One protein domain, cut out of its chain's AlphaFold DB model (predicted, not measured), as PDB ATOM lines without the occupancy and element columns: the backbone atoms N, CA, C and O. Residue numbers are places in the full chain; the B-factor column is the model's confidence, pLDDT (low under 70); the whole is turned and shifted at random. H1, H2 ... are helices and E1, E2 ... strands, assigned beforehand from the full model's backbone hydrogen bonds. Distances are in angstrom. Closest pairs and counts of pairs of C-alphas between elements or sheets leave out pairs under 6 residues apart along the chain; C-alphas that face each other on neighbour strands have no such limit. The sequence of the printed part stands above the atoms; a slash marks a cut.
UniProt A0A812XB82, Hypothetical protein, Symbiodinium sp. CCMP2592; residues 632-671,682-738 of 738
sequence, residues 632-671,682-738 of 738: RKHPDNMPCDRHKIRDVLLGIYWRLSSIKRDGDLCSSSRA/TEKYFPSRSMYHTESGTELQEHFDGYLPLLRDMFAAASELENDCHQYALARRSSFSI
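Overview. This is residues 632 to 671 and 682 to 738 of the 738 residues of the protein "Hypothetical protein" of Symbiodinium sp. CCMP2592 (UniProt A0A812XB82). Picture a long, thin domain with a two-stranded hairpin, E1 and E2, at one end and the long helix H5 leading away from it to the other end, where residues 720 to 738 stick out free. Helix H2 packs beside the early part of H5, and the short helix H3 folds back on the far end of H2. The printed part has 97 residues, with five named helices and two named strands in the order H1, H2, H3, H4, E1, E2, H5; the sheet, E1 - E2, is antiparallel and the class is mostly helix. The whole is extended, with a radius of gyration of the C-alphas of 20.5 A, and it spans 77 by 25 by 20 A.

Along the chain. Begin at C-alpha 632, at (61.176, 23.949, 151.567), and read on to H1, residues 641 to 644. H2 follows at residues 646 to 662; find C-alpha 646 at (50.187, 17.988, 135.786), from where the helix runs 24.3 A. H3 holds residues 665 to 671, 10.0 A long. After the cut come H4, residues 682 to 685, then E1, residues 689 to 694, 16.0 A long, and E2, residues 697 to 702, 16.4 A long. H5, residues 707 to 733, runs 38.9 A to C-alpha 733 at (24.953, 20.646, 102.613).

Arrangement. Look first at H2, which with residues 650 to 657 alone touches residues 708 to 715 of H5. Their closest C-alphas are those of Trp 654 and Phe 715, 7.3 A apart, and they run the same way at a steep tilt of 36 degrees, only just past shallow. With residues 656 to 662 alone, H2 touches H3, the closest C-alphas being those of Lys 660 and Ser 668, 4.1 A apart. H2 and H3 form a helical hairpin, running opposite ways at a shallow tilt of 22 degrees. H1 and H2 meet only through their link. E1 and E2 form an antiparallel hairpin, their directions at 152 degrees; find N 692 and O 699 within hydrogen-bond range at 2.8 A, and N 690 and O 701 at 2.9 A. H2 is apart from both strands, and H4 is apart from H2, H3 and H5. In H2, H3 and H5 every O i to N i+4 pair is within hydrogen-bond range; H1 and H4 are too short for such a pair.

Size, cuts and confidence. The two C-alphas farthest apart are those of Ser 696 and Ile 738, 76.7 A. Without residues 720 to 738, which stand free, the body spans 51 by 23 by 18 A. Residues 672 to 681 are not printed, and C-alphas 671 and 682 are 15.9 A apart across this cut. The links printed whole between named elements are tight. The mean pLDDT of the printed part is 79.3, and residues 721 to 738, the last being the chain's last residue, are under 70.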
ATOM      1  N   ARG A 632      61.509  24.221 150.160       84.69
ATOM      2  CA  ARG A 632      61.176  23.949 151.567       84.69
ATOM      3  C   ARG A 632      61.202  22.463 151.942       84.69
ATOM      4  O   ARG A 632      60.913  22.144 153.086       84.69
ATOM      5  N   LYS A 633      61.536  21.560 151.009       86.62
ATOM      6  CA  LYS A 633      61.526  20.099 151.218       86.62
ATOM      7  C   LYS A 633      60.193  19.572 151.776       86.62
ATOM      8  O   LYS A 633      60.205  18.719 152.655       86.62
ATOM      9  N   HIS A 634      59.067  20.081 151.266       87.62
ATOM     10  CA  HIS A 634      57.708  19.598 151.563       87.62
ATOM     11  C   HIS A 634      57.467  19.260 153.053       87.62
ATOM     12  O   HIS A 634      57.330  18.079 153.395       87.62
ATOM     13  N   PRO A 635      57.423  20.269 153.943       80.94
ATOM     14  CA  PRO A 635      57.113  20.038 155.352       80.94
ATOM     15  C   PRO A 635      55.763  19.320 155.491       80.94
ATOM     16  O   PRO A 635      54.868  19.495 154.660       80.94
ATOM     17  N   ASP A 636      55.644  18.466 156.507       81.19
ATOM     18  CA  ASP A 636      54.436  17.680 156.805       81.19
ATOM     19  C   ASP A 636      53.915  16.809 155.641       81.19
ATOM     20  O   ASP A 636      52.725  16.513 155.553       81.19
ATOM     21  N   ASN A 637      54.805  16.368 154.741       80.56
ATOM     22  CA  ASN A 637      54.467  15.568 153.555       80.56
ATOM     23  C   ASN A 637      53.404  16.226 152.654       80.56
ATOM     24  O   ASN A 637      52.587  15.544 152.026       80.56
ATOM     25  N   MET A 638      53.411  17.559 152.570       83.06
ATOM     26  CA  MET A 638      52.491  18.291 151.702       83.06
ATOM     27  C   MET A 638      52.677  17.917 150.213       83.06
ATOM     28  O   MET A 638      53.805  17.657 149.769       83.06
ATOM     29  N   PRO A 639      51.599  17.907 149.405       82.94
ATOM     30  CA  PRO A 639      51.680  17.563 147.989       82.94
ATOM     31  C   PRO A 639      52.530  18.577 147.214       82.94
ATOM     32  O   PRO A 639      52.401  19.788 147.399       82.94
ATOM     33  N   CYS A 640      53.382  18.078 146.318       87.62
ATOM     34  CA  CYS A 640      54.241  18.917 145.487       87.62
ATOM     35  C   CYS A 640      53.426  19.692 144.444       87.62
ATOM     36  O   CYS A 640      52.600  19.118 143.732       87.62
ATOM     37  N   ASP A 641      53.715  20.986 144.284       86.06
ATOM     38  CA  ASP A 641      53.076  21.830 143.269       86.06
ATOM     39  C   ASP A 641      53.313  21.314 141.845       86.06
ATOM     40  O   ASP A 641      52.448  21.469 140.987       86.06
ATOM     41  N   ARG A 642      54.431  20.610 141.601       87.75
ATOM     42  CA  ARG A 642      54.687  19.935 140.319       87.75
ATOM     43  C   ARG A 642      53.561  18.965 139.956       87.75
ATOM     44  O   ARG A 642      53.127  18.969 138.811       87.75
ATOM     45  N   HIS A 643      53.043  18.196 140.918       85.00
ATOM     46  CA  HIS A 643      51.909  17.294 140.685       85.00
ATOM     47  C   HIS A 643      50.596  18.044 140.464       85.00
ATOM     48  O   HIS A 643      49.770  17.579 139.678       85.00
ATOM     49  N   LYS A 644      50.401  19.201 141.112       82.06
ATOM     50  CA  LYS A 644      49.191  20.027 140.939       82.06
ATOM     51  C   LYS A 644      49.062  20.541 139.505       82.06
ATOM     52  O   LYS A 644      47.968  20.550 138.949       82.06
ATOM     53  N   ILE A 645      50.180  20.911 138.882       86.81
ATOM     54  CA  ILE A 645      50.194  21.460 137.519       86.81
ATOM     55  C   ILE A 645      50.151  20.389 136.420       86.81
ATOM     56  O   ILE A 645      50.007  20.733 135.248       86.81
ATOM     57  N   ARG A 646      50.228  19.091 136.762       89.56
ATOM     58  CA  ARG A 646      50.187  17.988 135.786       89.56
ATOM     59  C   ARG A 646      48.960  18.059 134.888       89.56
ATOM     60  O   ARG A 646      49.083  18.035 133.667       89.56
ATOM     61  N   ASP A 647      47.780  18.135 135.497       87.12
ATOM     62  CA  ASP A 647      46.513  18.120 134.765       87.12
ATOM     63  C   ASP A 647      46.394  19.373 133.874       87.12
ATOM     64  O   ASP A 647      45.933  19.284 132.739       87.12
ATOM     65  N   VAL A 648      46.916  20.518 134.326       86.81
ATOM     66  CA  VAL A 648      46.980  21.749 133.523       86.81
ATOM     67  C   VAL A 648      47.881  21.563 132.300       86.81
ATOM     68  O   VAL A 648      47.473  21.878 131.184       86.81
ATOM     69  N   LEU A 649      49.080  20.998 132.475       91.12
ATOM     70  CA  LEU A 649      50.026  20.752 131.383       91.12
ATOM     71  C   LEU A 649      49.497  19.734 130.360       91.12
ATOM     72  O   LEU A 649      49.691  19.928 129.161       91.12
ATOM     73  N   LEU A 650      48.785  18.692 130.807       91.75
ATOM     74  CA  LEU A 650      48.084  17.764 129.909       91.75
ATOM     75  C   LEU A 650      47.032  18.500 129.071       91.75
ATOM     76  O   LEU A 650      46.935  18.289 127.863       91.75
ATOM     77  N   GLY A 651      46.275  19.400 129.696       89.44
ATOM     78  CA  GLY A 651      45.324  20.239 128.984       89.44
ATOM     79  C   GLY A 651      46.009  21.179 127.979       89.44
ATOM     80  O   GLY A 651      45.585  21.264 126.830       89.44
ATOM     81  N   ILE A 652      47.102  21.846 128.356       89.44
ATOM     82  CA  ILE A 652      47.855  22.723 127.441       89.44
ATOM     83  C   ILE A 652      48.401  21.932 126.245       89.44
ATOM     84  O   ILE A 652      48.299  22.406 125.115       89.44
ATOM     85  N   TYR A 653      48.912  20.715 126.456       92.12
ATOM     86  CA  TYR A 653      49.353  19.845 125.360       92.12
ATOM     87  C   TYR A 653      48.194  19.516 124.403       92.12
ATOM     88  O   TYR A 653      48.347  19.603 123.181       92.12
ATOM     89  N   TRP A 654      47.009  19.195 124.939       91.88
ATOM     90  CA  TRP A 654      45.798  19.012 124.132       91.88
ATOM     91  C   TRP A 654      45.438  20.280 123.348       91.88
ATOM     92  O   TRP A 654      45.185  20.210 122.149       91.88
ATOM     93  N   ARG A 655      45.469  21.453 123.993       88.69
ATOM     94  CA  ARG A 655      45.192  22.747 123.352       88.69
ATOM     95  C   ARG A 655      46.169  23.036 122.211       88.69
ATOM     96  O   ARG A 655      45.728  23.428 121.135       88.69
ATOM     97  N   LEU A 656      47.466  22.817 122.420       89.81
ATOM     98  CA  LEU A 656      48.494  22.936 121.381       89.81
ATOM     99  C   LEU A 656      48.216  21.984 120.211       89.81
ATOM    100  O   LEU A 656      48.311  22.392 119.057       89.81
ATOM    101  N   SER A 657      47.808  20.746 120.503       90.75
ATOM    102  CA  SER A 657      47.433  19.758 119.479       90.75
ATOM    103  C   SER A 657      46.217  20.226 118.668       90.75
ATOM    104  O   SER A 657      46.213  20.122 117.443       90.75
ATOM    105  N   SER A 658      45.216  20.820 119.327       87.88
ATOM    106  CA  SER A 658      44.068  21.443 118.660       87.88
ATOM    107  C   SER A 658      44.464  22.657 117.813       87.88
ATOM    108  O   SER A 658      43.982  22.781 116.695       87.88
ATOM    109  N   ILE A 659      45.347  23.543 118.295       86.69
ATOM    110  CA  ILE A 659      45.821  24.710 117.522       86.69
ATOM    111  C   ILE A 659      46.623  24.265 116.300       86.69
ATOM    112  O   ILE A 659      46.435  24.810 115.219       86.69
ATOM    113  N   LYS A 660      47.475  23.244 116.437       88.56
ATOM    114  CA  LYS A 660      48.202  22.662 115.304       88.56
ATOM    115  C   LYS A 660      47.242  22.195 114.200       88.56
ATOM    116  O   LYS A 660      47.529  22.401 113.025       88.56
ATOM    117  N   ARG A 661      46.116  21.579 114.575       85.25
ATOM    118  CA  ARG A 661      45.120  21.034 113.641       85.25
ATOM    119  C   ARG A 661      44.215  22.108 113.024       85.25
ATOM    120  O   ARG A 661      44.013  22.090 111.815       85.25
ATOM    121  N   ASP A 662      43.689  23.014 113.849       82.12
ATOM    122  CA  ASP A 662      42.575  23.909 113.485       82.12
ATOM    123  C   ASP A 662      42.979  25.393 113.367       82.12
ATOM    124  O   ASP A 662      42.159  26.231 112.987       82.12
ATOM    125  N   GLY A 663      44.208  25.749 113.754       75.69
ATOM    126  CA  GLY A 663      44.706  27.125 113.770       75.69
ATOM    127  C   GLY A 663      45.012  27.690 112.383       75.69
ATOM    128  O   GLY A 663      45.102  26.971 111.387       75.69
ATOM    129  N   ASP A 664      45.205  29.008 112.317       77.06
ATOM    130  CA  ASP A 664      45.758  29.644 111.120       77.06
ATOM    131  C   ASP A 664      47.232  29.241 110.897       77.06
ATOM    132  O   ASP A 664      47.871  28.660 111.775       77.06
ATOM    133  N   LEU A 665      47.796  29.542 109.719       78.50
ATOM    134  CA  LEU A 665      49.157  29.105 109.363       78.50
ATOM    135  C   LEU A 665      50.213  29.488 110.420       78.50
ATOM    136  O   LEU A 665      51.114  28.703 110.704       78.50
ATOM    137  N   CYS A 666      50.102  30.691 110.992       76.81
ATOM    138  CA  CYS A 666      51.066  31.215 111.958       76.81
ATOM    139  C   CYS A 666      50.941  30.506 113.316       76.81
ATOM    140  O   CYS A 666      51.925  29.983 113.845       76.81
ATOM    141  N   SER A 667      49.723  30.429 113.861       78.25
ATOM    142  CA  SER A 667      49.458  29.771 115.144       78.25
ATOM    143  C   SER A 667      49.704  28.263 115.089       78.25
ATOM    144  O   SER A 667      50.274  27.709 116.031       78.25
ATOM    145  N   SER A 668      49.355  27.611 113.976       83.56
ATOM    146  CA  SER A 668      49.620  26.191 113.742       83.56
ATOM    147  C   SER A 668      51.125  25.905 113.682       83.56
ATOM    148  O   SER A 668      51.595  25.011 114.386       83.56
ATOM    149  N   SER A 669      51.904  26.716 112.950       85.12
ATOM    150  CA  SER A 669      53.364  26.558 112.870       85.12
ATOM    151  C   SER A 669      54.042  26.725 114.232       85.12
ATOM    152  O   SER A 669      54.907  25.923 114.582       85.12
ATOM    153  N   ARG A 670      53.636  27.726 115.024       83.00
ATOM    154  CA  ARG A 670      54.164  27.929 116.381       83.00
ATOM    155  C   ARG A 670      53.799  26.772 117.314       83.00
ATOM    156  O   ARG A 670      54.651  26.278 118.049       83.00
ATOM    157  N   ALA A 671      52.544  26.319 117.282       86.75
ATOM    158  CA  ALA A 671      52.096  25.189 118.094       86.75
ATOM    159  C   ALA A 671      52.818  23.889 117.711       86.75
ATOM    160  O   ALA A 671      53.195  23.111 118.589       86.75
ATOM    161  N   THR A 682      60.959  14.444 125.742       90.44
ATOM    162  CA  THR A 682      59.784  14.228 126.595       90.44
ATOM    163  C   THR A 682      60.146  14.208 128.081       90.44
ATOM    164  O   THR A 682      59.401  14.760 128.879       90.44
ATOM    165  N   GLU A 683      61.291  13.643 128.477       90.56
ATOM    166  CA  GLU A 683      61.676  13.589 129.896       90.56
ATOM    167  C   GLU A 683      62.040  14.964 130.470       90.56
ATOM    168  O   GLU A 683      61.819  15.206 131.655       90.56
ATOM    169  N   LYS A 684      62.537  15.898 129.651       90.12
ATOM    170  CA  LYS A 684      62.794  17.274 130.090       90.12
ATOM    171  C   LYS A 684      61.508  18.057 130.357       90.12
ATOM    172  O   LYS A 684      61.402  18.736 131.378       90.12
ATOM    173  N   TYR A 685      60.537  18.002 129.443       90.62
ATOM    174  CA  TYR A 685      59.316  18.821 129.538       90.62
ATOM    175  C   TYR A 685      58.177  18.126 130.299       90.62
ATOM    176  O   TYR A 685      57.405  18.792 130.986       90.62
ATOM    177  N   PHE A 686      58.101  16.799 130.213       92.19
ATOM    178  CA  PHE A 686      57.069  15.935 130.791       92.19
ATOM    179  C   PHE A 686      57.705  14.682 131.431       92.19
ATOM    180  O   PHE A 686      57.477  13.561 130.968       92.19
ATOM    181  N   PRO A 687      58.509  14.846 132.498       91.81
ATOM    182  CA  PRO A 687      59.240  13.753 133.128       91.81
ATOM    183  C   PRO A 687      58.309  12.630 133.585       91.81
ATOM    184  O   PRO A 687      57.322  12.866 134.293       91.81
ATOM    185  N   SER A 688      58.653  11.383 133.261       90.19
ATOM    186  CA  SER A 688      57.865  10.217 133.680       90.19
ATOM    187  C   SER A 688      57.788  10.124 135.204       90.19
ATOM    188  O   SER A 688      56.750   9.760 135.768       90.19
ATOM    189  N   ARG A 689      58.887  10.480 135.880       88.94
ATOM    190  CA  ARG A 689      59.025  10.471 137.338       88.94
ATOM    191  C   ARG A 689      59.740  11.720 137.828       88.94
ATOM    192  O   ARG A 689      60.576  12.283 137.133       88.94
ATOM    193  N   SER A 690      59.429  12.155 139.039       85.88
ATOM    194  CA  SER A 690      60.030  13.336 139.655       85.88
ATOM    195  C   SER A 690      60.493  13.022 141.073       85.88
ATOM    196  O   SER A 690      59.865  12.240 141.785       85.88
ATOM    197  N   MET A 691      61.607  13.631 141.475       84.19
ATOM    198  CA  MET A 691      62.128  13.499 142.833       84.19
ATOM    199  C   MET A 691      61.286  14.338 143.796       84.19
ATOM    200  O   MET A 691      61.095  15.538 143.586       84.19
ATOM    201  N   TYR A 692      60.797  13.692 144.847       86.69
ATOM    202  CA  TYR A 692      60.055  14.279 145.949       86.69
ATOM    203  C   TYR A 692      60.942  14.263 147.194       86.69
ATOM    204  O   TYR A 692      61.250  13.211 147.753       86.69
ATOM    205  N   HIS A 693      61.415  15.442 147.589       86.38
ATOM    206  CA  HIS A 693      62.314  15.603 148.728       86.38
ATOM    207  C   HIS A 693      61.519  16.009 149.968       86.38
ATOM    208  O   HIS A 693      60.838  17.031 149.935       86.38
ATOM    209  N   THR A 694      61.658  15.243 151.048       87.00
ATOM    210  CA  THR A 694      61.159  15.570 152.391       87.00
ATOM    211  C   THR A 694      62.328  15.719 153.362       87.00
ATOM    212  O   THR A 694      63.460  15.344 153.042       87.00
ATOM    213  N   GLU A 695      62.080  16.211 154.575       81.94
ATOM    214  CA  GLU A 695      63.083  16.179 155.652       81.94
ATOM    215  C   GLU A 695      63.517  14.747 156.018       81.94
ATOM    216  O   GLU A 695      64.659  14.524 156.413       81.94
ATOM    217  N   SER A 696      62.626  13.767 155.829       79.88
ATOM    218  CA  SER A 696      62.843  12.356 156.174       79.88
ATOM    219  C   SER A 696      63.582  11.542 155.104       79.88
ATOM    220  O   SER A 696      64.056  10.439 155.380       79.88
ATOM    221  N   GLY A 697      63.694  12.064 153.880       84.75
ATOM    222  CA  GLY A 697      64.301  11.353 152.761       84.75
ATOM    223  C   GLY A 697      63.797  11.821 151.401       84.75
ATOM    224  O   GLY A 697      62.960  12.716 151.284       84.75
ATOM    225  N   THR A 698      64.331  11.207 150.348       86.31
ATOM    226  CA  THR A 698      63.941  11.487 148.963       86.31
ATOM    227  C   THR A 698      63.252  10.274 148.356       86.31
ATOM    228  O   THR A 698      63.794   9.172 148.403       86.31
ATOM    229  N   GLU A 699      62.085  10.484 147.757       87.94
ATOM    230  CA  GLU A 699      61.290   9.466 147.073       87.94
ATOM    231  C   GLU A 699      61.177   9.795 145.578       87.94
ATOM    232  O   GLU A 699      61.060  10.957 145.194       87.94
ATOM    233  N   LEU A 700      61.200   8.779 144.714       85.31
ATOM    234  CA  LEU A 700      60.936   8.948 143.286       85.31
ATOM    235  C   LEU A 700      59.450   8.684 143.014       85.31
ATOM    236  O   LEU A 700      59.006   7.539 143.092       85.31
ATOM    237  N   GLN A 701      58.694   9.722 142.661       85.81
ATOM    238  CA  GLN A 701      57.250   9.632 142.438       85.81
ATOM    239  C   GLN A 701      56.898   9.634 140.949       85.81
ATOM    240  O   GLN A 701      57.542  10.302 140.140       85.81
ATOM    241  N   GLU A 702      55.854   8.887 140.579       86.88
ATOM    242  CA  GLU A 702      55.294   8.909 139.225       86.88
ATOM    243  C   GLU A 702      54.662  10.273 138.930       86.88
ATOM    244  O   GLU A 702      53.945  10.828 139.770       86.88
ATOM    245  N   HIS A 703      54.925  10.804 137.735       87.44
ATOM    246  CA  HIS A 703      54.395  12.089 137.306       87.44
ATOM    247  C   HIS A 703      53.640  11.990 135.970       87.44
ATOM    248  O   HIS A 703      52.407  12.008 135.996       87.44
ATOM    249  N   PHE A 704      54.338  11.826 134.836       91.19
ATOM    250  CA  PHE A 704      53.732  11.698 133.495       91.19
ATOM    251  C   PHE A 704      53.828  10.295 132.873       91.19
ATOM    252  O   PHE A 704      53.378  10.110 131.740       91.19
ATOM    253  N   ASP A 705      54.355   9.292 133.587       88.94
ATOM    254  CA  ASP A 705      54.527   7.936 133.041       88.94
ATOM    255  C   ASP A 705      53.208   7.399 132.454       88.94
ATOM    256  O   ASP A 705      52.167   7.356 133.111       88.94
ATOM    257  N   GLY A 706      53.218   7.032 131.175       88.19
ATOM    258  CA  GLY A 706      52.044   6.546 130.447       88.19
ATOM    259  C   GLY A 706      50.919   7.561 130.179       88.19
ATOM    260  O   GLY A 706      49.957   7.182 129.517       88.19
ATOM    261  N   TYR A 707      51.003   8.821 130.626       91.75
ATOM    262  CA  TYR A 707      49.976   9.836 130.338       91.75
ATOM    263  C   TYR A 707      50.039  10.345 128.898       91.75
ATOM    264  O   TYR A 707      49.011  10.393 128.229       91.75
ATOM    265  N   LEU A 708      51.227  10.709 128.405       91.00
ATOM    266  CA  LEU A 708      51.376  11.288 127.066       91.00
ATOM    267  C   LEU A 708      50.970  10.339 125.925       91.00
ATOM    268  O   LEU A 708      50.235  10.790 125.049       91.00
ATOM    269  N   PRO A 709      51.355   9.045 125.920       91.31
ATOM    270  CA  PRO A 709      50.870   8.110 124.906       91.31
ATOM    271  C   PRO A 709      49.340   8.006 124.900       91.31
ATOM    272  O   PRO A 709      48.722   8.165 123.855       91.31
ATOM    273  N   LEU A 710      48.723   7.855 126.082       91.88
ATOM    274  CA  LEU A 710      47.263   7.804 126.210       91.88
ATOM    275  C   LEU A 710      46.596   9.096 125.730       91.88
ATOM    276  O   LEU A 710      45.539   9.043 125.109       91.88
ATOM    277  N   LEU A 711      47.196  10.255 126.011       92.31
ATOM    278  CA  LEU A 711      46.682  11.547 125.572       92.31
ATOM    279  C   LEU A 711      46.705  11.663 124.046       92.31
ATOM    280  O   LEU A 711      45.705  12.076 123.464       92.31
ATOM    281  N   ARG A 712      47.812  11.270 123.405       90.56
ATOM    282  CA  ARG A 712      47.948  11.268 121.939       90.56
ATOM    283  C   ARG A 712      46.931  10.331 121.288       90.56
ATOM    284  O   ARG A 712      46.238  10.758 120.368       90.56
ATOM    285  N   ASP A 713      46.775   9.114 121.811       90.94
ATOM    286  CA  ASP A 713      45.782   8.146 121.322       90.94
ATOM    287  C   ASP A 713      44.353   8.695 121.457       90.94
ATOM    288  O   ASP A 713      43.542   8.608 120.536       90.94
ATOM    289  N   MET A 714      44.042   9.315 122.601       91.19
ATOM    290  CA  MET A 714      42.742   9.948 122.833       91.19
ATOM    291  C   MET A 714      42.495  11.142 121.901       91.19
ATOM    292  O   MET A 714      41.360  11.329 121.462       91.19
ATOM    293  N   PHE A 715      43.521  11.942 121.597       90.06
ATOM    294  CA  PHE A 715      43.419  13.072 120.670       90.06
ATOM    295  C   PHE A 715      43.215  12.613 119.223       90.06
ATOM    296  O   PHE A 715      42.377  13.174 118.513       90.06
ATOM    297  N   ALA A 716      43.933  11.569 118.794       87.69
ATOM    298  CA  ALA A 716      43.761  10.962 117.478       87.69
ATOM    299  C   ALA A 716      42.329  10.432 117.298       87.69
ATOM    300  O   ALA A 716      41.649  10.821 116.350       87.69
ATOM    301  N   ALA A 717      41.823   9.661 118.269       86.25
ATOM    302  CA  ALA A 717      40.455   9.146 118.243       86.25
ATOM    303  C   ALA A 717      39.395  10.264 118.236       86.25
ATOM    304  O   ALA A 717      38.400  10.178 117.517       86.25
ATOM    305  N   ALA A 718      39.597  11.335 119.013       82.19
ATOM    306  CA  ALA A 718      38.700  12.491 119.000       82.19
ATOM    307  C   ALA A 718      38.706  13.217 117.642       82.19
ATOM    308  O   ALA A 718      37.654  13.643 117.170       82.19
ATOM    309  N   SER A 719      39.872  13.312 116.998       77.94
ATOM    310  CA  SER A 719      40.022  13.942 115.681       77.94
ATOM    311  C   SER A 719      39.346  13.145 114.563       77.94
ATOM    312  O   SER A 719      38.754  13.740 113.666       77.94
ATOM    313  N   GLU A 720      39.394  11.811 114.613       74.62
ATOM    314  CA  GLU A 720      38.679  10.941 113.665       74.62
ATOM    315  C   GLU A 720      37.157  11.126 113.767       74.62
ATOM    316  O   GLU A 720      36.488  11.341 112.757       74.62
ATOM    317  N   LEU A 721      36.620  11.153 114.992       69.12
ATOM    318  CA  LEU A 721      35.196  11.401 115.260       69.12
ATOM    319  C   LEU A 721      34.714  12.773 114.754       69.12
ATOM    320  O   LEU A 721      33.607  12.881 114.222       69.12
ATOM    321  N   GLU A 722      35.523  13.824 114.911       64.06
ATOM    322  CA  GLU A 722      35.200  15.167 114.409       64.06
ATOM    323  C   GLU A 722      35.248  15.243 112.874       64.06
ATOM    324  O   GLU A 722      34.360  15.849 112.268       64.06
ATOM    325  N   ASN A 723      36.219  14.578 112.238       60.34
ATOM    326  CA  ASN A 723      36.329  14.502 110.778       60.34
ATOM    327  C   ASN A 723      35.159  13.734 110.142       60.34
ATOM    328  O   ASN A 723      34.608  14.193 109.137       60.34
ATOM    329  N   ASP A 724      34.726  12.627 110.750       56.88
ATOM    330  CA  ASP A 724      33.546  11.874 110.310       56.88
ATOM    331  C   ASP A 724      32.272  12.721 110.439       56.88
ATOM    332  O   ASP A 724      31.454  12.782 109.516       56.88
ATOM    333  N   CYS A 725      32.109  13.448 111.550       50.84
ATOM    334  CA  CYS A 725      30.960  14.332 111.752       50.84
ATOM    335  C   CYS A 725      30.934  15.487 110.730       50.84
ATOM    336  O   CYS A 725      29.878  15.812 110.177       50.84
ATOM    337  N   HIS A 726      32.101  16.060 110.410       53.28
ATOM    338  CA  HIS A 726      32.244  17.083 109.373       53.28
ATOM    339  C   HIS A 726      31.977  16.546 107.957       53.28
ATOM    340  O   HIS A 726      31.297  17.227 107.184       53.28
ATOM    341  N   GLN A 727      32.428  15.332 107.615       51.25
ATOM    342  CA  GLN A 727      32.089  14.679 106.341       51.25
ATOM    343  C   GLN A 727      30.580  14.427 106.215       51.25
ATOM    344  O   GLN A 727      29.992  14.729 105.172       51.25
ATOM    345  N   TYR A 728      29.924  13.964 107.284       47.81
ATOM    346  CA  TYR A 728      28.467  13.790 107.316       47.81
ATOM    347  C   TYR A 728      27.704  15.123 107.198       47.81
ATOM    348  O   TYR A 728      26.671  15.190 106.523       47.81
ATOM    349  N   ALA A 729      28.203  16.206 107.802       44.34
ATOM    350  CA  ALA A 729      27.600  17.538 107.704       44.34
ATOM    351  C   ALA A 729      27.786  18.184 106.314       44.34
ATOM    352  O   ALA A 729      26.861  18.824 105.804       44.34
ATOM    353  N   LEU A 730      28.941  17.986 105.668       45.22
ATOM    354  CA  LEU A 730      29.210  18.443 104.298       45.22
ATOM    355  C   LEU A 730      28.378  17.671 103.261       45.22
ATOM    356  O   LEU A 730      27.816  18.295 102.361       45.22
ATOM    357  N   ALA A 731      28.197  16.357 103.438       46.50
ATOM    358  CA  ALA A 731      27.321  15.536 102.597       46.50
ATOM    359  C   ALA A 731      25.837  15.956 102.670       46.50
ATOM    360  O   ALA A 731      25.098  15.801 101.697       46.50
ATOM    361  N   ARG A 732      25.397  16.539 103.796       37.53
ATOM    362  CA  ARG A 732      24.052  17.128 103.953       37.53
ATOM    363  C   ARG A 732      23.906  18.531 103.359       37.53
ATOM    364  O   ARG A 732      22.795  18.915 103.010       37.53
ATOM    365  N   ARG A 733      24.989  19.309 103.241       38.12
ATOM    366  CA  ARG A 733      24.953  20.646 102.613       38.12
ATOM    367  C   ARG A 733      25.032  20.588 101.086       38.12
ATOM    368  O   ARG A 733      24.434  21.436 100.435       38.12
ATOM    369  N   SER A 734      25.680  19.575 100.510       37.78
ATOM    370  CA  SER A 734      25.679  19.349  99.053       37.78
ATOM    371  C   SER A 734      24.360  18.773  98.515       37.78
ATOM    372  O   SER A 734      24.111  18.849  97.318       37.78
ATOM    373  N   SER A 735      23.489  18.253  99.385       38.69
ATOM    374  CA  SER A 735      22.163  17.722  99.028       38.69
ATOM    375  C   SER A 735      21.006  18.725  99.213       38.69
ATOM    376  O   SER A 735      19.856  18.365  98.988       38.69
ATOM    377  N   PHE A 736      21.299  19.990  99.550       38.12
ATOM    378  CA  PHE A 736      20.322  21.094  99.648       38.12
ATOM    379  C   PHE A 736      20.626  22.285  98.714       38.12
ATOM    380  O   PHE A 736      20.162  23.399  98.940       38.12
ATOM    381  N   SER A 737      21.391  22.048  97.647       37.84
ATOM    382  CA  SER A 737      21.621  23.000  96.552       37.84
ATOM    383  C   SER A 737      21.317  22.337  95.202       37.84
ATOM    384  O   SER A 737      22.226  22.142  94.396       37.84
ATOM    385  N   ILE A 738      20.049  21.981  94.975       33.97
ATOM    386  CA  ILE A 738      19.404  21.915  93.648       33.97
ATOM    387  C   ILE A 738      17.989  22.459  93.808       33.97
ATOM    388  O   ILE A 738      17.309  22.005  94.756       33.97
TER     389      ILE A 738